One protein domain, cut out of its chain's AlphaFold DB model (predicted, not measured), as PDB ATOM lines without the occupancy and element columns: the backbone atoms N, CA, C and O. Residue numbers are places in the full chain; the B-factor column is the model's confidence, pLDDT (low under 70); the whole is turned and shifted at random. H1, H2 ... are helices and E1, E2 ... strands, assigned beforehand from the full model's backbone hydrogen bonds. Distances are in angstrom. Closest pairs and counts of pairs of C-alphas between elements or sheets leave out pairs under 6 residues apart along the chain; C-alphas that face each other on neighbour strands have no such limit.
ATOM      1  N   GLY A   7     -53.625  35.026  10.183       98.12
ATOM      2  CA  GLY A   7     -54.060  34.058  11.189       98.12
ATOM      3  C   GLY A   7     -52.847  33.362  11.809       98.12
ATOM      4  O   GLY A   7     -52.332  33.802  12.834       98.12
ATOM      5  N   LEU A   8     -52.341  32.322  11.140       98.50
ATOM      6  CA  LEU A   8     -51.046  31.706  11.450       98.50
ATOM      7  C   LEU A   8     -49.954  32.308  10.564       98.50
ATOM      8  O   LEU A   8     -50.114  32.398   9.345       98.50
ATOM      9  N   ARG A   9     -48.823  32.688  11.165       98.44
ATOM     10  CA  ARG A   9     -47.687  33.256  10.436       98.44
ATOM     11  C   ARG A   9     -46.358  32.667  10.891       98.44
ATOM     12  O   ARG A   9     -45.884  32.988  11.976       98.44
ATOM     13  N   ILE A  10     -45.712  31.923  10.001       98.50
ATOM     14  CA  ILE A  10     -44.317  31.499  10.122       98.50
ATOM     15  C   ILE A  10     -43.462  32.394   9.222       98.50
ATOM     16  O   ILE A  10     -43.757  32.586   8.042       98.50
ATOM     17  N   LYS A  11     -42.415  33.002   9.785       97.69
ATOM     18  CA  LYS A  11     -41.524  33.907   9.049       97.69
ATOM     19  C   LYS A  11     -40.070  33.578   9.345       97.69
ATOM     20  O   LYS A  11     -39.623  33.658  10.486       97.69
ATOM     21  N   THR A  12     -39.315  33.280   8.307       98.25
ATOM     22  CA  THR A  12     -37.878  33.054   8.393       98.25
ATOM     23  C   THR A  12     -37.200  33.494   7.098       98.25
ATOM     24  O   THR A  12     -37.839  34.068   6.215       98.25
ATOM     25  N   ARG A  13     -35.886  33.318   7.039       97.56
ATOM     26  CA  ARG A  13     -35.065  33.488   5.848       97.56
ATOM     27  C   ARG A  13     -33.703  32.850   6.042       97.56
ATOM     28  O   ARG A  13     -33.316  32.553   7.176       97.56
ATOM     29  N   ARG A  14     -32.964  32.699   4.942       97.62
ATOM     30  CA  ARG A  14     -31.531  32.393   4.983       97.62
ATOM     31  C   ARG A  14     -30.822  33.316   5.981       97.62
ATOM     32  O   ARG A  14     -31.218  34.465   6.176       97.62
ATOM     33  N   GLY A  15     -29.796  32.792   6.637       96.81
ATOM     34  CA  GLY A  15     -29.031  33.486   7.675       96.81
ATOM     35  C   GLY A  15     -29.651  33.437   9.075       96.81
ATOM     36  O   GLY A  15     -28.948  33.733  10.034       96.81
ATOM     37  N   ARG A  16     -30.925  33.037   9.231       97.19
ATOM     38  CA  ARG A  16     -31.545  32.884  10.562       97.19
ATOM     39  C   ARG A  16     -31.290  31.521  11.195       97.19
ATOM     40  O   ARG A  16     -31.218  31.447  12.417       97.19
ATOM     41  N   GLY A  17     -31.160  30.471  10.381       97.06
ATOM     42  CA  GLY A  17     -31.033  29.106  10.886       97.06
ATOM     43  C   GLY A  17     -32.194  28.695  11.792       97.06
ATOM     44  O   GLY A  17     -33.295  29.249  11.715       97.06
ATOM     45  N   GLY A  18     -31.918  27.734  12.672       98.06
ATOM     46  CA  GLY A  18     -32.874  27.231  13.656       98.06
ATOM     47  C   GLY A  18     -33.958  26.338  13.055       98.06
ATOM     48  O   GLY A  18     -34.002  26.103  11.848       98.06
ATOM     49  N   ALA A  19     -34.828  25.835  13.926       97.94
ATOM     50  CA  ALA A  19     -35.917  24.940  13.564       97.94
ATOM     51  C   ALA A  19     -37.244  25.428  14.155       97.94
ATOM     52  O   ALA A  19     -37.299  25.896  15.294       97.94
ATOM     53  N   VAL A  20     -38.305  25.314  13.360       97.94
ATOM     54  CA  VAL A  20     -39.697  25.479  13.780       97.94
ATOM     55  C   VAL A  20     -40.474  24.296  13.221       97.94
ATOM     56  O   VAL A  20     -40.662  24.193  12.013       97.94
ATOM     57  N   GLU A  21     -40.919  23.398  14.087       97.88
ATOM     58  CA  GLU A  21     -41.615  22.169  13.710       97.88
ATOM     59  C   GLU A  21     -42.639  21.784  14.782       97.88
ATOM     60  O   GLU A  21     -42.709  22.416  15.837       97.88
ATOM     61  N   GLU A  22     -43.469  20.786  14.482       98.00
ATOM     62  CA  GLU A  22     -44.526  20.280  15.365       98.00
ATOM     63  C   GLU A  22     -45.557  21.344  15.782       98.00
ATOM     64  O   GLU A  22     -46.164  21.287  16.857       98.00
ATOM     65  N   ILE A  23     -45.812  22.314  14.901       98.56
ATOM     66  CA  ILE A  23     -46.796  23.368  15.144       98.56
ATOM     67  C   ILE A  23     -48.207  22.799  15.004       98.56
ATOM     68  O   ILE A  23     -48.553  22.211  13.980       98.56
ATOM     69  N   ARG A  24     -49.055  23.039  16.007       98.56
ATOM     70  CA  ARG A  24     -50.484  22.702  15.971       98.56
ATOM     71  C   ARG A  24     -51.326  23.964  16.080       98.56
ATOM     72  O   ARG A  24     -51.181  24.735  17.026       98.56
ATOM     73  N   PHE A  25     -52.217  24.155  15.118       98.69
ATOM     74  CA  PHE A  25     -53.151  25.270  15.058       98.69
ATOM     75  C   PHE A  25     -54.560  24.714  14.879       98.69
ATOM     76  O   PHE A  25     -54.915  24.270  13.789       98.69
ATOM     77  N   HIS A  26     -55.342  24.686  15.955       98.44
ATOM     78  CA  HIS A  26     -56.620  23.983  15.968       98.44
ATOM     79  C   HIS A  26     -57.724  24.777  16.663       98.44
ATOM     80  O   HIS A  26     -57.434  25.582  17.547       98.44
ATOM     81  N   ASP A  27     -58.974  24.505  16.279       98.50
ATOM     82  CA  ASP A  27     -60.185  25.079  16.883       98.50
ATOM     83  C   ASP A  27     -60.172  26.618  16.889       98.50
ATOM     84  O   ASP A  27     -60.194  27.291  17.923       98.50
ATOM     85  N   VAL A  28     -60.064  27.200  15.689       98.69
ATOM     86  CA  VAL A  28     -59.929  28.651  15.522       98.69
ATOM     87  C   VAL A  28     -61.013  29.214  14.619       98.69
ATOM     88  O   VAL A  28     -61.172  28.827  13.466       98.69
ATOM     89  N   THR A  29     -61.697  30.245  15.110       98.75
ATOM     90  CA  THR A  29     -62.537  31.111  14.272       98.75
ATOM     91  C   THR A  29     -61.783  32.394  13.922       98.75
ATOM     92  O   THR A  29     -61.258  33.080  14.810       98.75
ATOM     93  N   MET A  30     -61.730  32.739  12.636       98.69
ATOM     94  CA  MET A  30     -61.153  33.976  12.109       98.69
ATOM     95  C   MET A  30     -62.229  34.822  11.432       98.69
ATOM     96  O   MET A  30     -62.998  34.312  10.627       98.69
ATOM     97  N   GLU A  31     -62.245  36.119  11.715       98.75
ATOM     98  CA  GLU A  31     -63.167  37.073  11.094       98.75
ATOM     99  C   GLU A  31     -62.383  38.271  10.557       98.75
ATOM    100  O   GLU A  31     -61.636  38.906  11.304       98.75
ATOM    101  N   GLY A  32     -62.527  38.569   9.266       98.44
ATOM    102  CA  GLY A  32     -61.841  39.682   8.609       98.44
ATOM    103  C   GLY A  32     -60.323  39.505   8.530       98.44
ATOM    104  O   GLY A  32     -59.592  40.487   8.652       98.44
ATOM    105  N   VAL A  33     -59.832  38.266   8.411       98.75
ATOM    106  CA  VAL A  33     -58.394  38.004   8.240       98.75
ATOM    107  C   VAL A  33     -57.968  38.280   6.801       98.75
ATOM    108  O   VAL A  33     -58.668  37.908   5.855       98.75
ATOM    109  N   GLN A  34     -56.798  38.890   6.617       98.50
ATOM    110  CA  GLN A  34     -56.301  39.145   5.268       98.50
ATOM    111  C   GLN A  34     -55.756  37.869   4.608       98.50
ATOM    112  O   GLN A  34     -56.309  37.405   3.612       98.50
ATOM    113  N   THR A  35     -54.725  37.249   5.186       98.62
ATOM    114  CA  THR A  35     -54.219  35.930   4.758       98.62
ATOM    115  C   THR A  35     -54.278  34.953   5.925       98.62
ATOM    116  O   THR A  35     -53.607  35.163   6.936       98.62
ATOM    117  N   ALA A  36     -55.069  33.884   5.819       98.62
ATOM    118  CA  ALA A  36     -55.338  33.028   6.976       98.62
ATOM    119  C   ALA A  36     -54.097  32.242   7.432       98.62
ATOM    120  O   ALA A  36     -53.758  32.286   8.617       98.62
ATOM    121  N   PHE A  37     -53.370  31.613   6.508       98.75
ATOM    122  CA  PHE A  37     -52.135  30.885   6.815       98.75
ATOM    123  C   PHE A  37     -50.981  31.367   5.935       98.75
ATOM    124  O   PHE A  37     -51.088  31.404   4.712       98.75
ATOM    125  N   ALA A  38     -49.870  31.748   6.558       98.62
ATOM    126  CA  ALA A  38     -48.695  32.241   5.857       98.62
ATOM    127  C   ALA A  38     -47.419  31.582   6.386       98.62
ATOM    128  O   ALA A  38     -47.119  31.697   7.574       98.62
ATOM    129  N   ALA A  39     -46.627  30.977   5.503       98.56
ATOM    130  CA  ALA A  39     -45.250  30.579   5.791       98.56
ATOM    131  C   ALA A  39     -44.321  31.205   4.747       98.56
ATOM    132  O   ALA A  39     -44.575  31.087   3.553       98.56
ATOM    133  N   ASN A  40     -43.285  31.922   5.188       98.44
ATOM    134  CA  ASN A  40     -42.409  32.688   4.297       98.44
ATOM    135  C   ASN A  40     -40.928  32.493   4.643       98.44
ATOM    136  O   ASN A  40     -40.500  32.928   5.715       98.44
ATOM    137  N   GLY A  41     -40.171  31.894   3.720       98.12
ATOM    138  CA  GLY A  41     -38.716  31.735   3.751       98.12
ATOM    139  C   GLY A  41     -37.924  32.885   3.120       98.12
ATOM    140  O   GLY A  41     -36.702  32.887   3.187       98.12
ATOM    141  N   HIS A  42     -38.583  33.893   2.551       98.06
ATOM    142  CA  HIS A  42     -37.952  35.057   1.916       98.06
ATOM    143  C   HIS A  42     -38.373  36.369   2.597       98.06
ATOM    144  O   HIS A  42     -38.653  37.376   1.944       98.06
ATOM    145  N   TYR A  43     -38.479  36.365   3.930       97.88
ATOM    146  CA  TYR A  43     -39.016  37.494   4.689       97.88
ATOM    147  C   TYR A  43     -38.183  38.781   4.551       97.88
ATOM    148  O   TYR A  43     -37.025  38.815   4.961       97.88
ATOM    149  N   PHE A  44     -38.784  39.860   4.035       96.88
ATOM    150  CA  PHE A  44     -38.036  41.055   3.617       96.88
ATOM    151  C   PHE A  44     -38.017  42.248   4.594       96.88
ATOM    152  O   PHE A  44     -37.497  43.300   4.247       96.88
ATOM    153  N   CYS A  45     -38.618  42.149   5.787       93.94
ATOM    154  CA  CYS A  45     -38.815  43.336   6.643       93.94
ATOM    155  C   CYS A  45     -37.623  43.674   7.545       93.94
ATOM    156  O   CYS A  45     -37.734  44.566   8.384       93.94
ATOM    157  N   ASP A  46     -36.519  42.949   7.414       92.31
ATOM    158  CA  ASP A  46     -35.260  43.295   8.068       92.31
ATOM    159  C   ASP A  46     -34.477  44.279   7.158       92.31
ATOM    160  O   ASP A  46     -34.786  44.359   5.967       92.31
ATOM    161  N   PRO A  47     -33.461  45.015   7.658       95.12
ATOM    162  CA  PRO A  47     -32.760  46.055   6.881       95.12
ATOM    163  C   PRO A  47     -32.187  45.592   5.532       95.12
ATOM    164  O   PRO A  47     -32.158  46.343   4.563       95.12
ATOM    165  N   ASP A  48     -31.754  44.340   5.464       95.50
ATOM    166  CA  ASP A  48     -31.198  43.657   4.295       95.50
ATOM    167  C   ASP A  48     -32.204  42.689   3.648       95.50
ATOM    168  O   ASP A  48     -31.836  41.830   2.851       95.50
ATOM    169  N   GLY A  49     -33.489  42.787   3.988       93.81
ATOM    170  CA  GLY A  49     -34.515  41.847   3.549       93.81
ATOM    171  C   GLY A  49     -34.726  41.794   2.038       93.81
ATOM    172  O   GLY A  49     -35.162  40.766   1.528       93.81
ATOM    173  N   HIS A  50     -34.361  42.852   1.317       95.69
ATOM    174  CA  HIS A  50     -34.382  42.903  -0.147       95.69
ATOM    175  C   HIS A  50     -33.054  42.494  -0.803       95.69
ATOM    176  O   HIS A  50     -32.950  42.534  -2.028       95.69
ATOM    177  N   ALA A  51     -32.039  42.108  -0.025       96.75
ATOM    178  CA  ALA A  51     -30.759  41.692  -0.577       96.75
ATOM    179  C   ALA A  51     -30.915  40.424  -1.444       96.75
ATOM    180  O   ALA A  51     -31.725  39.550  -1.106       96.75
ATOM    181  N   PRO A  52     -30.120  40.272  -2.523       96.00
ATOM    182  CA  PRO A  52     -30.231  39.130  -3.430       96.00
ATOM    183  C   PRO A  52     -30.154  37.779  -2.718       96.00
ATOM    184  O   PRO A  52     -30.974  36.913  -2.967       96.00
ATOM    185  N   TRP A  53     -29.260  37.623  -1.743       94.44
ATOM    186  CA  TRP A  53     -29.112  36.367  -1.002       94.44
ATOM    187  C   TRP A  53     -30.347  35.990  -0.155       94.44
ATOM    188  O   TRP A  53     -30.524  34.822   0.186       94.44
ATOM    189  N   VAL A  54     -31.231  36.949   0.154       96.38
ATOM    190  CA  VAL A  54     -32.523  36.706   0.818       96.38
ATOM    191  C   VAL A  54     -33.619  36.415  -0.204       96.38
ATOM    192  O   VAL A  54     -34.477  35.576   0.052       96.38
ATOM    193  N   GLN A  55     -33.621  37.106  -1.347       96.81
ATOM    194  CA  GLN A  55     -34.716  37.069  -2.322       96.81
ATOM    195  C   GLN A  55     -34.488  36.123  -3.512       96.81
ATOM    196  O   GLN A  55     -35.437  35.844  -4.236       96.81
ATOM    197  N   ASP A  56     -33.287  35.597  -3.724       95.25
ATOM    198  CA  ASP A  56     -33.028  34.625  -4.788       95.25
ATOM    199  C   ASP A  56     -33.837  33.339  -4.552       95.25
ATOM    200  O   ASP A  56     -33.862  32.806  -3.438       95.25
ATOM    201  N   ARG A  57     -34.527  32.864  -5.592       94.62
ATOM    202  CA  ARG A  57     -35.342  31.640  -5.567       94.62
ATOM    203  C   ARG A  57     -34.561  30.402  -6.006       94.62
ATOM    204  O   ARG A  57     -35.065  29.294  -5.852       94.62
ATOM    205  N   ALA A  58     -33.338  30.567  -6.513       95.81
ATOM    206  CA  ALA A  58     -32.450  29.451  -6.793       95.81
ATOM    207  C   ALA A  58     -32.034  28.725  -5.492       95.81
ATOM    208  O   ALA A  58     -31.985  29.349  -4.421       95.81
ATOM    209  N   PRO A  59     -31.720  27.416  -5.564       96.81
ATOM    210  CA  PRO A  59     -31.153  26.683  -4.436       96.81
ATOM    211  C   PRO A  59     -29.826  27.293  -3.977       96.81
ATOM    212  O   PRO A  59     -28.963  27.613  -4.795       96.81
ATOM    213  N   ALA A  60     -29.640  27.397  -2.663       96.62
ATOM    214  CA  ALA A  60     -28.376  27.788  -2.042       96.62
ATOM    215  C   ALA A  60     -27.757  26.620  -1.244       96.62
ATOM    216  O   ALA A  60     -28.449  25.651  -0.931       96.62
ATOM    217  N   PRO A  61     -26.461  26.679  -0.880       97.38
ATOM    218  CA  PRO A  61     -25.866  25.689   0.012       97.38
ATOM    219  C   PRO A  61     -26.577  25.639   1.371       97.38
ATOM    220  O   PRO A  61     -26.801  26.672   2.004       97.38
ATOM    221  N   VAL A  62     -26.887  24.430   1.841       98.06
ATOM    222  CA  VAL A  62     -27.473  24.209   3.168       98.06
ATOM    223  C   VAL A  62     -26.390  24.346   4.240       98.06
ATOM    224  O   VAL A  62     -25.313  23.761   4.126       98.06
ATOM    225  N   GLY A  63     -26.675  25.100   5.301       96.94
ATOM    226  CA  GLY A  63     -25.766  25.276   6.432       96.94
ATOM    227  C   GLY A  63     -26.480  25.741   7.697       96.94
ATOM    228  O   GLY A  63     -27.705  25.748   7.768       96.94
ATOM    229  N   THR A  64     -25.720  26.185   8.699       97.50
ATOM    230  CA  THR A  64     -26.268  26.631   9.997       97.50
ATOM    231  C   THR A  64     -27.227  27.819   9.884       97.50
ATOM    232  O   THR A  64     -28.067  28.008  10.757       97.50
ATOM    233  N   GLY A  65     -27.121  28.608   8.810       97.56
ATOM    234  CA  GLY A  65     -28.033  29.709   8.497       97.56
ATOM    235  C   GLY A  65     -29.293  29.299   7.727       97.56
ATOM    236  O   GLY A  65     -30.155  30.153   7.513       97.56
ATOM    237  N   THR A  66     -29.423  28.042   7.296       98.44
ATOM    238  CA  THR A  66     -30.610  27.543   6.590       98.44
ATOM    239  C   THR A  66     -31.671  27.156   7.620       98.44
ATOM    240  O   THR A  66     -31.435  26.248   8.415       98.44
ATOM    241  N   PRO A  67     -32.820  27.851   7.673       98.38
ATOM    242  CA  PRO A  67     -33.863  27.527   8.633       98.38
ATOM    243  C   PRO A  67     -34.597  26.243   8.242       98.38
ATOM    244  O   PRO A  67     -34.908  26.033   7.070       98.38
ATOM    245  N   HIS A  68     -34.941  25.430   9.236       98.50
ATOM    246  CA  HIS A  68     -35.853  24.306   9.078       98.50
ATOM    247  C   HIS A  68     -37.272  24.725   9.486       98.50
ATOM    248  O   HIS A  68     -37.486  25.212  10.597       98.50
ATOM    249  N   VAL A  69     -38.241  24.540   8.588       98.69
ATOM    250  CA  VAL A  69     -39.671  24.662   8.902       98.69
ATOM    251  C   VAL A  69     -40.320  23.322   8.604       98.69
ATOM    252  O   VAL A  69     -40.584  23.005   7.445       98.69
ATOM    253  N   GLY A  70     -40.507  22.540   9.661       98.31
ATOM    254  CA  GLY A  70     -41.023  21.182   9.598       98.31
ATOM    255  C   GLY A  70     -42.545  21.135   9.670       98.31
ATOM    256  O   GLY A  70     -43.250  21.955   9.078       98.31
ATOM    257  N   SER A  71     -43.059  20.156  10.413       98.56
ATOM    258  CA  SER A  71     -44.485  19.836  10.432       98.56
ATOM    259  C   SER A  71     -45.361  20.965  10.995       98.56
ATOM    260  O   SER A  71     -45.091  21.543  12.052       98.56
ATOM    261  N   ILE A  72     -46.453  21.258  10.283       98.81
ATOM    262  CA  ILE A  72     -47.497  22.199  10.702       98.81
ATOM    263  C   ILE A  72     -48.854  21.532  10.477       98.81
ATOM    264  O   ILE A  72     -49.226  21.239   9.346       98.81
ATOM    265  N   ALA A  73     -49.615  21.318  11.546       98.75
ATOM    266  CA  ALA A  73     -50.960  20.761  11.495       98.75
ATOM    267  C   ALA A  73     -52.001  21.848  11.778       98.75
ATOM    268  O   ALA A  73     -52.013  22.449  12.854       98.75
ATOM    269  N   ILE A  74     -52.882  22.086  10.808       98.81
ATOM    270  CA  ILE A  74     -53.978  23.050  10.873       98.81
ATOM    271  C   ILE A  74     -55.292  22.275  10.820       98.81
ATOM    272  O   ILE A  74     -55.568  21.602   9.823       98.81
ATOM    273  N   SER A  75     -56.120  22.386  11.861       98.69
ATOM    274  CA  SER A  75     -57.422  21.717  11.885       98.69
ATOM    275  C   SER A  75     -58.549  22.575  12.443       98.69
ATOM    276  O   SER A  75     -58.318  23.483  13.233       98.69
ATOM    277  N   ASP A  76     -59.788  22.281  12.049       98.62
ATOM    278  CA  ASP A  76     -60.986  22.855  12.684       98.62
ATOM    279  C   ASP A  76     -60.992  24.393  12.667       98.62
ATOM    280  O   ASP A  76     -61.120  25.058  13.696       98.62
ATOM    281  N   VAL A  77     -60.813  24.969  11.474       98.75
ATOM    282  CA  VAL A  77     -60.753  26.425  11.294       98.75
ATOM    283  C   VAL A  77     -61.935  26.918  10.472       98.75
ATOM    284  O   VAL A  77     -62.188  26.427   9.372       98.75
ATOM    285  N   GLN A  78     -62.618  27.948  10.968       98.75
ATOM    286  CA  GLN A  78     -63.652  28.672  10.225       98.75
ATOM    287  C   GLN A  78     -63.220  30.114   9.975       98.75
ATOM    288  O   GLN A  78     -62.758  30.795  10.890       98.75
ATOM    289  N   ILE A  79     -63.371  30.584   8.738       98.81
ATOM    290  CA  ILE A  79     -62.910  31.909   8.312       98.81
ATOM    291  C   ILE A  79     -64.059  32.666   7.650       98.81
ATOM    292  O   ILE A  79     -64.580  32.220   6.633       98.81
ATOM    293  N   SER A  80     -64.427  33.828   8.175       98.81
ATOM    294  CA  SER A  80     -65.366  34.761   7.544       98.81
ATOM    295  C   SER A  80     -64.654  36.052   7.141       98.81
ATOM    296  O   SER A  80     -63.738  36.511   7.820       98.81
ATOM    297  N   GLY A  81     -65.056  36.645   6.018       98.62
ATOM    298  CA  GLY A  81     -64.456  37.878   5.505       98.62
ATOM    299  C   GLY A  81     -62.985  37.735   5.096       98.62
ATOM    300  O   GLY A  81     -62.191  38.623   5.390       98.62
ATOM    301  N   LEU A  82     -62.598  36.627   4.455       98.69
ATOM    302  CA  LEU A  82     -61.228  36.443   3.953       98.69
ATOM    303  C   LEU A  82     -60.900  37.460   2.843       98.69
ATOM    304  O   LEU A  82     -61.669  37.571   1.885       98.69
ATOM    305  N   ALA A  83     -59.756  38.152   2.928       98.44
ATOM    306  CA  ALA A  83     -59.386  39.178   1.941       98.44
ATOM    307  C   ALA A  83     -58.490  38.664   0.794       98.44
ATOM    308  O   ALA A  83     -58.849  38.787  -0.378       98.44
ATOM    309  N   HIS A  84     -57.336  38.069   1.106       97.81
ATOM    310  CA  HIS A  84     -56.267  37.829   0.122       97.81
ATOM    311  C   HIS A  84     -56.113  36.358  -0.245       97.81
ATOM    312  O   HIS A  84     -56.226  36.023  -1.421       97.81
ATOM    313  N   ALA A  85     -55.845  35.482   0.732       97.94
ATOM    314  CA  ALA A  85     -55.579  34.063   0.478       97.94
ATOM    315  C   ALA A  85     -55.865  33.171   1.694       97.94
ATOM    316  O   ALA A  85     -55.542  33.545   2.827       97.94
ATOM    317  N   LEU A  86     -56.402  31.971   1.463       98.31
ATOM    318  CA  LEU A  86     -56.559  30.958   2.507       98.31
ATOM    319  C   LEU A  86     -55.183  30.501   3.006       98.31
ATOM    320  O   LEU A  86     -54.949  30.458   4.210       98.31
ATOM    321  N   GLY A  87     -54.257  30.218   2.092       98.12
ATOM    322  CA  GLY A  87     -52.901  29.805   2.432       98.12
ATOM    323  C   GLY A  87     -51.890  30.278   1.402       98.12
ATOM    324  O   GLY A  87     -52.119  30.141   0.204       98.12
ATOM    325  N   ALA A  88     -50.774  30.821   1.875       98.25
ATOM    326  CA  ALA A  88     -49.626  31.170   1.052       98.25
ATOM    327  C   ALA A  88     -48.354  30.637   1.716       98.25
ATOM    328  O   ALA A  88     -47.947  31.114   2.782       98.25
ATOM    329  N   PHE A  89     -47.736  29.639   1.092       98.12
ATOM    330  CA  PHE A  89     -46.558  28.960   1.618       98.12
ATOM    331  C   PHE A  89     -45.411  29.081   0.624       98.12
ATOM    332  O   PHE A  89     -45.481  28.552  -0.476       98.12
ATOM    333  N   LEU A  90     -44.366  29.798   1.011       98.00
ATOM    334  CA  LEU A  90     -43.159  29.964   0.215       98.00
ATOM    335  C   LEU A  90     -41.970  29.499   1.052       98.00
ATOM    336  O   LEU A  90     -41.575  30.202   1.990       98.00
ATOM    337  N   GLY A  91     -41.456  28.311   0.742       98.19
ATOM    338  CA  GLY A  91     -40.267  27.750   1.377       98.19
ATOM    339  C   GLY A  91     -38.971  28.179   0.695       98.19
ATOM    340  O   GLY A  91     -38.935  29.174  -0.023       98.19
ATOM    341  N   LEU A  92     -37.892  27.438   0.955       98.25
ATOM    342  CA  LEU A  92     -36.610  27.597   0.265       98.25
ATOM    343  C   LEU A  92     -36.408  26.427  -0.698       98.25
ATOM    344  O   LEU A  92     -36.741  25.293  -0.366       98.25
ATOM    345  N   ALA A  93     -35.811  26.667  -1.864       97.56
ATOM    346  CA  ALA A  93     -35.568  25.605  -2.843       97.56
ATOM    347  C   ALA A  93     -34.641  24.497  -2.311       97.56
ATOM    348  O   ALA A  93     -34.850  23.325  -2.610       97.56
ATOM    349  N   GLU A  94     -33.653  24.848  -1.485       98.12
ATOM    350  CA  GLU A  94     -32.762  23.890  -0.818       98.12
ATOM    351  C   GLU A  94     -33.327  23.287   0.481       98.12
ATOM    352  O   GLU A  94     -32.762  22.331   1.008       98.12
ATOM    353  N   ALA A  95     -34.411  23.855   1.016       98.12
ATOM    354  CA  ALA A  95     -35.054  23.409   2.250       98.12
ATOM    355  C   ALA A  95     -36.566  23.702   2.193       98.12
ATOM    356  O   ALA A  95     -37.030  24.688   2.786       98.12
ATOM    357  N   PRO A  96     -37.335  22.882   1.447       98.25
ATOM    358  CA  PRO A  96     -38.774  23.061   1.341       98.25
ATOM    359  C   PRO A  96     -39.463  23.005   2.706       98.25
ATOM    360  O   PRO A  96     -39.032  22.278   3.599       98.25
ATOM    361  N   PHE A  97     -40.535  23.776   2.877       98.56
ATOM    362  CA  PHE A  97     -41.298  23.776   4.128       98.56
ATOM    363  C   PHE A  97     -42.255  22.591   4.201       98.56
ATOM    364  O   PHE A  97     -42.833  22.203   3.190       98.56
ATOM    365  N   GLY A  98     -42.514  22.106   5.411       97.88
ATOM    366  CA  GLY A  98     -43.590  21.163   5.680       97.88
ATOM    367  C   GLY A  98     -43.130  19.799   6.207       97.88
ATOM    368  O   GLY A  98     -41.976  19.639   6.604       97.88
ATOM    369  N   PRO A  99     -44.063  18.832   6.274       98.31
ATOM    370  CA  PRO A  99     -45.405  18.898   5.687       98.31
ATOM    371  C   PRO A  99     -46.342  19.883   6.403       98.31
ATOM    372  O   PRO A  99     -46.362  19.974   7.633       98.31
ATOM    373  N   ILE A 100     -47.145  20.612   5.625       98.62
ATOM    374  CA  ILE A 100     -48.220  21.483   6.114       98.62
ATOM    375  C   ILE A 100     -49.556  20.793   5.836       98.62
ATOM    376  O   ILE A 100     -50.012  20.732   4.694       98.62
ATOM    377  N   THR A 101     -50.198  20.291   6.883       98.69
ATOM    378  CA  THR A 101     -51.452  19.539   6.783       98.69
ATOM    379  C   THR A 101     -52.636  20.424   7.143       98.69
ATOM    380  O   THR A 101     -52.636  21.064   8.193       98.69
ATOM    381  N   LEU A 102     -53.662  20.436   6.292       98.62
ATOM    382  CA  LEU A 102     -54.917  21.145   6.524       98.62
ATOM    383  C   LEU A 102     -56.090  20.165   6.527       98.62
ATOM    384  O   LEU A 102     -56.310  19.444   5.553       98.62
ATOM    385  N   GLU A 103     -56.879  20.192   7.598       98.25
ATOM    386  CA  GLU A 103     -58.058  19.344   7.769       98.25
ATOM    387  C   GLU A 103     -59.237  20.148   8.343       98.25
ATOM    388  O   GLU A 103     -59.068  20.948   9.253       98.25
ATOM    389  N   ARG A 104     -60.464  19.957   7.834       98.12
ATOM    390  CA  ARG A 104     -61.669  20.663   8.336       98.12
ATOM    391  C   ARG A 104     -61.487  22.194   8.421       98.12
ATOM    392  O   ARG A 104     -61.953  22.851   9.349       98.12
ATOM    393  N   VAL A 105     -60.825  22.766   7.416       98.56
ATOM    394  CA  VAL A 105     -60.666  24.213   7.234       98.56
ATOM    395  C   VAL A 105     -61.729  24.715   6.258       98.56
ATOM    396  O   VAL A 105     -61.865  24.182   5.157       98.56
ATOM    397  N   ARG A 106     -62.481  25.751   6.637       97.50
ATOM    398  CA  ARG A 106     -63.589  26.289   5.840       97.50
ATOM    399  C   ARG A 106     -63.554  27.810   5.758       97.50
ATOM    400  O   ARG A 106     -63.597  28.497   6.776       97.50
ATOM    401  N   VAL A 107     -63.594  28.332   4.533       98.12
ATOM    402  CA  VAL A 107     -63.931  29.737   4.267       98.12
ATOM    403  C   VAL A 107     -65.450  29.848   4.147       98.12
ATOM    404  O   VAL A 107     -66.058  29.259   3.258       98.12
ATOM    405  N   VAL A 108     -66.064  30.562   5.084       98.31
ATOM    406  CA  VAL A 108     -67.501  30.847   5.152       98.31
ATOM    407  C   VAL A 108     -67.859  32.018   4.240       98.31
ATOM    408  O   VAL A 108     -68.889  31.987   3.574       98.31
ATOM    409  N   SER A 109     -67.013  33.049   4.188       98.56
ATOM    410  CA  SER A 109     -67.223  34.213   3.326       98.56
ATOM    411  C   SER A 109     -65.918  34.927   2.984       98.56
ATOM    412  O   SER A 109     -64.920  34.830   3.701       98.56
ATOM    413  N   HIS A 110     -65.957  35.686   1.894       98.75
ATOM    414  CA  HIS A 110     -64.892  36.583   1.463       98.75
ATOM    415  C   HIS A 110     -65.267  38.036   1.765       98.75
ATOM    416  O   HIS A 110     -66.448  38.382   1.746       98.75
ATOM    417  N   ASP A 111     -64.273  38.887   2.023       98.38
ATOM    418  CA  ASP A 111     -64.496  40.330   2.157       98.38
ATOM    419  C   ASP A 111     -64.789  40.942   0.770       98.38
ATOM    420  O   ASP A 111     -63.904  40.938  -0.097       98.38
ATOM    421  N   PRO A 112     -65.997  41.485   0.521       97.94
ATOM    422  CA  PRO A 112     -66.340  42.065  -0.775       97.94
ATOM    423  C   PRO A 112     -65.505  43.310  -1.112       97.94
ATOM    424  O   PRO A 112     -65.262  43.569  -2.293       97.94
ATOM    425  N   ALA A 113     -65.031  44.051  -0.106       97.75
ATOM    426  CA  ALA A 113     -64.258  45.279  -0.273       97.75
ATOM    427  C   ALA A 113     -62.748  45.034  -0.452       97.75
ATOM    428  O   ALA A 113     -62.013  45.975  -0.771       97.75
ATOM    429  N   ALA A 114     -62.282  43.789  -0.286       97.88
ATOM    430  CA  ALA A 114     -60.874  43.439  -0.416       97.88
ATOM    431  C   ALA A 114     -60.320  43.828  -1.791       97.88
ATOM    432  O   ALA A 114     -60.930  43.551  -2.829       97.88
ATOM    433  N   ARG A 115     -59.131  44.431  -1.803       97.38
ATOM    434  CA  ARG A 115     -58.349  44.715  -3.014       97.38
ATOM    435  C   ARG A 115     -57.167  43.747  -3.083       97.38
ATOM    436  O   ARG A 115     -56.640  43.421  -2.021       97.38
ATOM    437  N   PRO A 116     -56.730  43.319  -4.284       96.50
ATOM    438  CA  PRO A 116     -55.587  42.423  -4.402       96.50
ATOM    439  C   PRO A 116     -54.337  42.989  -3.724       96.50
ATOM    440  O   PRO A 116     -53.970  44.140  -3.967       96.50
ATOM    441  N   ALA A 117     -53.676  42.176  -2.905       96.38
ATOM    442  CA  ALA A 117     -52.429  42.536  -2.237       96.38
ATOM    443  C   ALA A 117     -51.512  41.312  -2.081       96.38
ATOM    444  O   ALA A 117     -52.000  40.178  -2.078       96.38
ATOM    445  N   PRO A 118     -50.183  41.497  -1.963       96.62
ATOM    446  CA  PRO A 118     -49.268  40.382  -1.748       96.62
ATOM    447  C   PRO A 118     -49.577  39.635  -0.436       96.62
ATOM    448  O   PRO A 118     -49.504  40.238   0.640       96.62
ATOM    449  N   PRO A 119     -49.867  38.320  -0.472       97.00
ATOM    450  CA  PRO A 119     -50.130  37.543   0.742       97.00
ATOM    451  C   PRO A 119     -48.870  37.331   1.590       97.00
ATOM    452  O   PRO A 119     -48.957  37.020   2.776       97.00
ATOM    453  N   LEU A 120     -47.673  37.518   1.027       97.69
ATOM    454  CA  LEU A 120     -46.391  37.339   1.705       97.69
ATOM    455  C   LEU A 120     -45.513  38.585   1.577       97.69
ATOM    456  O   LEU A 120     -45.516  39.281   0.569       97.69
ATOM    457  N   MET A 121     -44.724  38.828   2.621       97.00
ATOM    458  CA  MET A 121     -43.693  39.869   2.665       97.00
ATOM    459  C   MET A 121     -42.384  39.344   2.074       97.00
ATOM    460  O   MET A 121     -41.417  39.102   2.798       97.00
ATOM    461  N   ALA A 122     -42.413  39.081   0.773       96.75
ATOM    462  CA  ALA A 122     -41.272  38.700  -0.048       96.75
ATOM    463  C   ALA A 122     -41.341  39.478  -1.371       96.75
ATOM    464  O   ALA A 122     -42.413  39.921  -1.789       96.75
ATOM    465  N   ALA A 123     -40.201  39.683  -2.025       95.31
ATOM    466  CA  ALA A 123     -40.166  40.347  -3.323       95.31
ATOM    467  C   ALA A 123     -40.774  39.442  -4.408       95.31
ATOM    468  O   ALA A 123     -40.681  38.217  -4.316       95.31
ATOM    469  N   GLY A 124     -41.379  40.047  -5.436       93.69
ATOM    470  CA  GLY A 124     -41.900  39.325  -6.605       93.69
ATOM    471  C   GLY A 124     -43.177  38.512  -6.363       93.69
ATOM    472  O   GLY A 124     -43.523  37.684  -7.201       93.69
ATOM    473  N   ILE A 125     -43.863  38.732  -5.236       95.19
ATOM    474  CA  ILE A 125     -45.122  38.057  -4.908       95.19
ATOM    475  C   ILE A 125     -46.280  38.709  -5.662       95.19
ATOM    476  O   ILE A 125     -46.500  39.919  -5.560       95.19
ATOM    477  N   THR A 126     -47.042  37.889  -6.379       93.75
ATOM    478  CA  THR A 126     -48.235  38.318  -7.108       93.75
ATOM    479  C   THR A 126     -49.315  38.790  -6.124       93.75
ATOM    480  O   THR A 126     -49.614  38.082  -5.159       93.75
ATOM    481  N   PRO A 127     -49.925  39.973  -6.321       95.75
ATOM    482  CA  PRO A 127     -51.070  40.398  -5.523       95.75
ATOM    483  C   PRO A 127     -52.265  39.456  -5.702       95.75
ATOM    484  O   PRO A 127     -52.685  39.199  -6.827       95.75
ATOM    485  N   LEU A 128     -52.842  38.983  -4.596       95.38
ATOM    486  CA  LEU A 128     -53.958  38.036  -4.597       95.38
ATOM    487  C   LEU A 128     -55.201  38.635  -3.944       95.38
ATOM    488  O   LEU A 128     -55.109  39.461  -3.038       95.38
ATOM    489  N   ARG A 129     -56.367  38.173  -4.396       96.50
ATOM    490  CA  ARG A 129     -57.673  38.446  -3.795       96.50
ATOM    491  C   ARG A 129     -58.462  37.147  -3.764       96.50
ATOM    492  O   ARG A 129     -58.604  36.512  -4.805       96.50
ATOM    493  N   HIS A 130     -58.986  36.792  -2.592       96.94
ATOM    494  CA  HIS A 130     -59.844  35.613  -2.385       96.94
ATOM    495  C   HIS A 130     -59.234  34.296  -2.885       96.94
ATOM    496  O   HIS A 130     -59.943  33.393  -3.323       96.94
ATOM    497  N   ALA A 131     -57.909  34.193  -2.849       96.19
ATOM    498  CA  ALA A 131     -57.218  33.011  -3.315       96.19
ATOM    499  C   ALA A 131     -57.357  31.849  -2.313       96.19
ATOM    500  O   ALA A 131     -57.603  32.039  -1.120       96.19
ATOM    501  N   GLY A 132     -57.209  30.629  -2.815       95.94
ATOM    502  CA  GLY A 132     -57.216  29.397  -2.037       95.94
ATOM    503  C   GLY A 132     -55.858  29.132  -1.387       95.94
ATOM    504  O   GLY A 132     -55.277  30.009  -0.745       95.94
ATOM    505  N   LEU A 133     -55.377  27.897  -1.518       96.94
ATOM    506  CA  LEU A 133     -54.050  27.489  -1.060       96.94
ATOM    507  C   LEU A 133     -53.062  27.590  -2.222       96.94
ATOM    508  O   LEU A 133     -53.297  26.977  -3.259       96.94
ATOM    509  N   LEU A 134     -51.961  28.312  -2.029       96.69
ATOM    510  CA  LEU A 134     -50.832  28.361  -2.955       96.69
ATOM    511  C   LEU A 134     -49.553  27.988  -2.215       96.69
ATOM    512  O   LEU A 134     -49.346  28.398  -1.066       96.69
ATOM    513  N   ALA A 135     -48.698  27.227  -2.887       95.88
ATOM    514  CA  ALA A 135     -47.469  26.715  -2.314       95.88
ATOM    515  C   ALA A 135     -46.348  26.697  -3.352       95.88
ATOM    516  O   ALA A 135     -46.524  26.187  -4.452       95.88
ATOM    517  N   GLU A 136     -45.186  27.206  -2.963       95.94
ATOM    518  CA  GLU A 136     -43.929  27.096  -3.690       95.94
ATOM    519  C   GLU A 136     -42.857  26.594  -2.723       95.94
ATOM    520  O   GLU A 136     -42.749  27.081  -1.593       95.94
ATOM    521  N   GLN A 137     -42.092  25.586  -3.155       96.81
ATOM    522  CA  GLN A 137     -41.085  24.913  -2.323       96.81
ATOM    523  C   GLN A 137     -41.638  24.550  -0.931       96.81
ATOM    524  O   GLN A 137     -41.002  24.765   0.099       96.81
ATOM    525  N   ALA A 138     -42.864  24.036  -0.888       97.06
ATOM    526  CA  ALA A 138     -43.518  23.603   0.335       97.06
ATOM    527  C   ALA A 138     -44.378  22.370   0.054       97.06
ATOM    528  O   ALA A 138     -45.095  22.313  -0.945       97.06
ATOM    529  N   GLU A 139     -44.316  21.393   0.949       97.56
ATOM    530  CA  GLU A 139     -45.179  20.222   0.932       97.56
ATOM    531  C   GLU A 139     -46.482  20.551   1.666       97.56
ATOM    532  O   GLU A 139     -46.485  20.834   2.867       97.56
ATOM    533  N   VAL A 140     -47.602  20.520   0.939       97.38
ATOM    534  CA  VAL A 140     -48.931  20.821   1.482       97.38
ATOM    535  C   VAL A 140     -49.862  19.637   1.262       97.38
ATOM    536  O   VAL A 140     -50.038  19.170   0.139       97.38
ATOM    537  N   ILE A 141     -50.503  19.190   2.339       97.50
ATOM    538  CA  ILE A 141     -51.468  18.092   2.343       97.50
ATOM    539  C   ILE A 141     -52.820  18.665   2.764       97.50
ATOM    540  O   ILE A 141     -53.058  18.941   3.938       97.50
ATOM    541  N   ALA A 142     -53.717  18.874   1.801       94.56
ATOM    542  CA  ALA A 142     -55.003  19.523   2.042       94.56
ATOM    543  C   ALA A 142     -56.167  18.531   1.884       94.56
ATOM    544  O   ALA A 142     -56.502  18.109   0.778       94.56
ATOM    545  N   LEU A 143     -56.808  18.160   2.996       92.38
ATOM    546  CA  LEU A 143     -57.916  17.206   3.005       92.38
ATOM    547  C   LEU A 143     -59.243  17.921   2.720       92.38
ATOM    548  O   LEU A 143     -59.741  18.693   3.538       92.38
ATOM    549  N   GLY A 144     -59.821  17.663   1.544       88.44
ATOM    550  CA  GLY A 144     -61.092  18.267   1.118       88.44
ATOM    551  C   GLY A 144     -60.976  19.707   0.601       88.44
ATOM    552  O   GLY A 144     -61.992  20.367   0.395       88.44
ATOM    553  N   LEU A 145     -59.754  20.190   0.370       90.69
ATOM    554  CA  LEU A 145     -59.460  21.464  -0.285       90.69
ATOM    555  C   LEU A 145     -58.607  21.206  -1.530       90.69
ATOM    556  O   LEU A 145     -57.975  20.161  -1.660       90.69
ATOM    557  N   GLN A 146     -58.602  22.150  -2.465       87.62
ATOM    558  CA  GLN A 146     -57.735  22.096  -3.640       87.62
ATOM    559  C   GLN A 146     -56.586  23.083  -3.463       87.62
ATOM    560  O   GLN A 146     -56.807  24.243  -3.100       87.62
ATOM    561  N   ILE A 147     -55.369  22.615  -3.729       88.00
ATOM    562  CA  ILE A 147     -54.220  23.497  -3.924       88.00
ATOM    563  C   ILE A 147     -54.398  24.120  -5.305       88.00
ATOM    564  O   ILE A 147     -54.616  23.409  -6.287       88.00
ATOM    565  N   GLN A 148     -54.400  25.447  -5.369       86.19
ATOM    566  CA  GLN A 148     -54.585  26.148  -6.630       86.19
ATOM    567  C   GLN A 148     -53.364  25.914  -7.529       86.19
ATOM    568  O   GLN A 148     -52.238  26.021  -7.045       86.19
ATOM    569  N   PRO A 149     -53.563  25.603  -8.821       73.31
ATOM    570  CA  PRO A 149     -52.462  25.518  -9.768       73.31
ATOM    571  C   PRO A 149     -51.856  26.910 -10.010       73.31
ATOM    572  O   PRO A 149     -52.587  27.899 -10.107       73.31
ATOM    573  N   GLY A 150     -50.530  26.969 -10.144       70.00
ATOM    574  CA  GLY A 150     -49.756  28.205 -10.313       70.00
ATOM    575  C   GLY A 150     -48.958  28.598  -9.064       70.00
ATOM    576  O   GLY A 150     -49.139  28.026  -7.990       70.00
ATOM    577  N   GLY A 151     -48.062  29.575  -9.221       74.62
ATOM    578  CA  GLY A 151     -47.165  30.041  -8.161       74.62
ATOM    579  C   GLY A 151     -47.628  31.308  -7.438       74.62
ATOM    580  O   GLY A 151     -48.446  32.093  -7.924       74.62
ATOM    581  N   LEU A 152     -47.048  31.523  -6.260       87.56
ATOM    582  CA  LEU A 152     -47.070  32.772  -5.496       87.56
ATOM    583  C   LEU A 152     -46.242  33.883  -6.160       87.56
ATOM    584  O   LEU A 152     -46.493  35.067  -5.920       87.56
ATOM    585  N   THR A 153     -45.243  33.519  -6.958       83.25
ATOM    586  CA  THR A 153     -44.284  34.407  -7.603       83.25
ATOM    587  C   THR A 153     -44.564  34.527  -9.098       83.25
ATOM    588  O   THR A 153     -45.073  33.621  -9.755       83.25
ATOM    589  N   ALA A 154     -44.239  35.690  -9.664       64.56
ATOM    590  CA  ALA A 154     -44.544  36.003 -11.062       64.56
ATOM    591  C   ALA A 154     -43.834  35.098 -12.100       64.56
ATOM    592  O   ALA A 154     -44.221  35.113 -13.267       64.56
ATOM    593  N   ALA A 155     -42.823  34.313 -11.708       52.84
ATOM    594  CA  ALA A 155     -42.117  33.408 -12.617       52.84
ATOM    595  C   ALA A 155     -43.017  32.250 -13.100       52.84
ATOM    596  O   ALA A 155     -43.036  31.956 -14.295       52.84
ATOM    597  N   ASP A 156     -43.863  31.701 -12.225       42.66
ATOM    598  CA  ASP A 156     -44.772  30.590 -12.559       42.66
ATOM    599  C   ASP A 156     -45.982  31.040 -13.405       42.66
ATOM    600  O   ASP A 156     -46.581  30.263 -14.157       42.66
ATOM    601  N   ALA A 157     -46.326  32.332 -13.352       36.94
ATOM    602  CA  ALA A 157     -47.360  32.915 -14.209       36.94
ATOM    603  C   ALA A 157     -46.909  33.019 -15.683       36.94
ATOM    604  O   ALA A 157     -47.737  32.957 -16.594       36.94
ATOM    605  N   LEU A 158     -45.600  33.138 -15.931       34.78
ATOM    606  CA  LEU A 158     -45.020  33.216 -17.277       34.78
ATOM    607  C   LEU A 158     -44.892  31.851 -17.963       34.78
ATOM    608  O   LEU A 158     -44.900  31.794 -19.193       34.78
ATOM    609  N   GLU A 159     -44.809  30.757 -17.205       33.53
ATOM    610  CA  GLU A 159     -44.720  29.406 -17.768       33.53
ATOM    611  C   GLU A 159     -46.107  28.860 -18.153       33.53
ATOM    612  O   GLU A 159     -46.273  28.257 -19.214       33.53
ATOM    613  N   THR A 160     -47.146  29.211 -17.386       36.56
ATOM    614  CA  THR A 160     -48.541  28.840 -17.697       36.56
ATOM    615  C   THR A 160     -49.104  29.597 -18.915       36.56
ATOM    616  O   THR A 160     -49.960  29.078 -19.628       36.56
ATOM    617  N   ALA A 161     -48.582  30.790 -19.224       34.91
ATOM    618  CA  ALA A 161     -48.941  31.561 -20.422       34.91
ATOM    619  C   ALA A 161     -48.226  31.093 -21.712       34.91
ATOM    620  O   ALA A 161     -48.441  31.672 -22.776       34.91
ATOM    621  N   ARG A 162     -47.357  30.072 -21.631       34.44
ATOM    622  CA  ARG A 162     -46.577  29.535 -22.763       34.44
ATOM    623  C   ARG A 162     -47.006  28.141 -23.225       34.44
ATOM    624  O   ARG A 162     -46.376  27.602 -24.134       34.44
TER     625      ARG A 162
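This is residues 7 to 162 of the 167 residues of the protein "Polygalacturonase-like protein" of Salipiger bermudensis (strain DSM 26914 / JCM 13377 / KCTC 12554 / HTCC2601) (UniProt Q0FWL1). The chain is wound in stacked turns, a solenoid of four turns in which E1, E3, E5 and E7 line one side and E2, E4, E6 and E8 line the other, the two parallel sheets face to face. E2, E4 and E6 bend sharply, and long loops, one of them with the short helix H1, lie outside the two sheets, as does the last helix, H2. The printed part has 156 residues, with eight named strands and two named helices in the order E1 E2 E3 H1 E4 E5 E6 E7 E8 H2. The class is mostly strand, though under half of the residues are in named elements. The whole is compact, with a radius of gyration of the C-alphas of 15.1 A and spans of 42 by 36 by 31 A.

Find C-alpha 7 at (-54.060, 34.058, 11.189), where E1 begins and runs to residue 11. E2 is residues 23 to 31, 21.7 A long, and bends by 74 degrees at residue 27. E3 is residues 35 to 40 and H1 residues 52 to 55. E4, residues 72 to 80, is 22.1 A long and bends by 71 degrees at residue 76. After E5, residues 85 to 90, look for E6, residues 97 to 107, from C-alpha 97 at (-41.298, 23.776, 4.128); it is 23.4 A long and bends by 83 degrees at residue 104. E7 is residues 131 to 136, E8 residues 138 to 142, and H2 residues 154 to 160, ending at (-48.541, 28.840, -17.697).

The two sheets form a sandwich, two sheets face to face, 9.3 A centre to centre where they face each other. In the first, E1 E3 E5 E7, look at N 8 and O 36, 2.9 A, N 37 and O 86, 3.0 A, and N 87 and O 132, 3.0 A. In the second, E2 E4 E6 E8, which is twisted, find N 25 and O 73, 2.8 A, N 74 and O 101, 2.8 A, and N 100 and O 139, 2.8 A. Between the sheets, the closest C-alphas of E5 and E8 are those of Phe 89 and Ala 138, 6.3 A apart. H1 and H2 are not on either sheet. H1 is too short for an O i to N i+4 pair; H2 has 1 of 3 within hydrogen-bond range, and 2 of 4 O i to N i+3 pairs.

The C-alphas farthest apart, of Gly 63 and Pro 112, are 44.5 A apart. The printed part has no cut. The links E1 to E2, E3 to H1, H1 to E4, E6 to E7 and E8 to H2 are long. Residues 154 to 162 have pLDDT under 70.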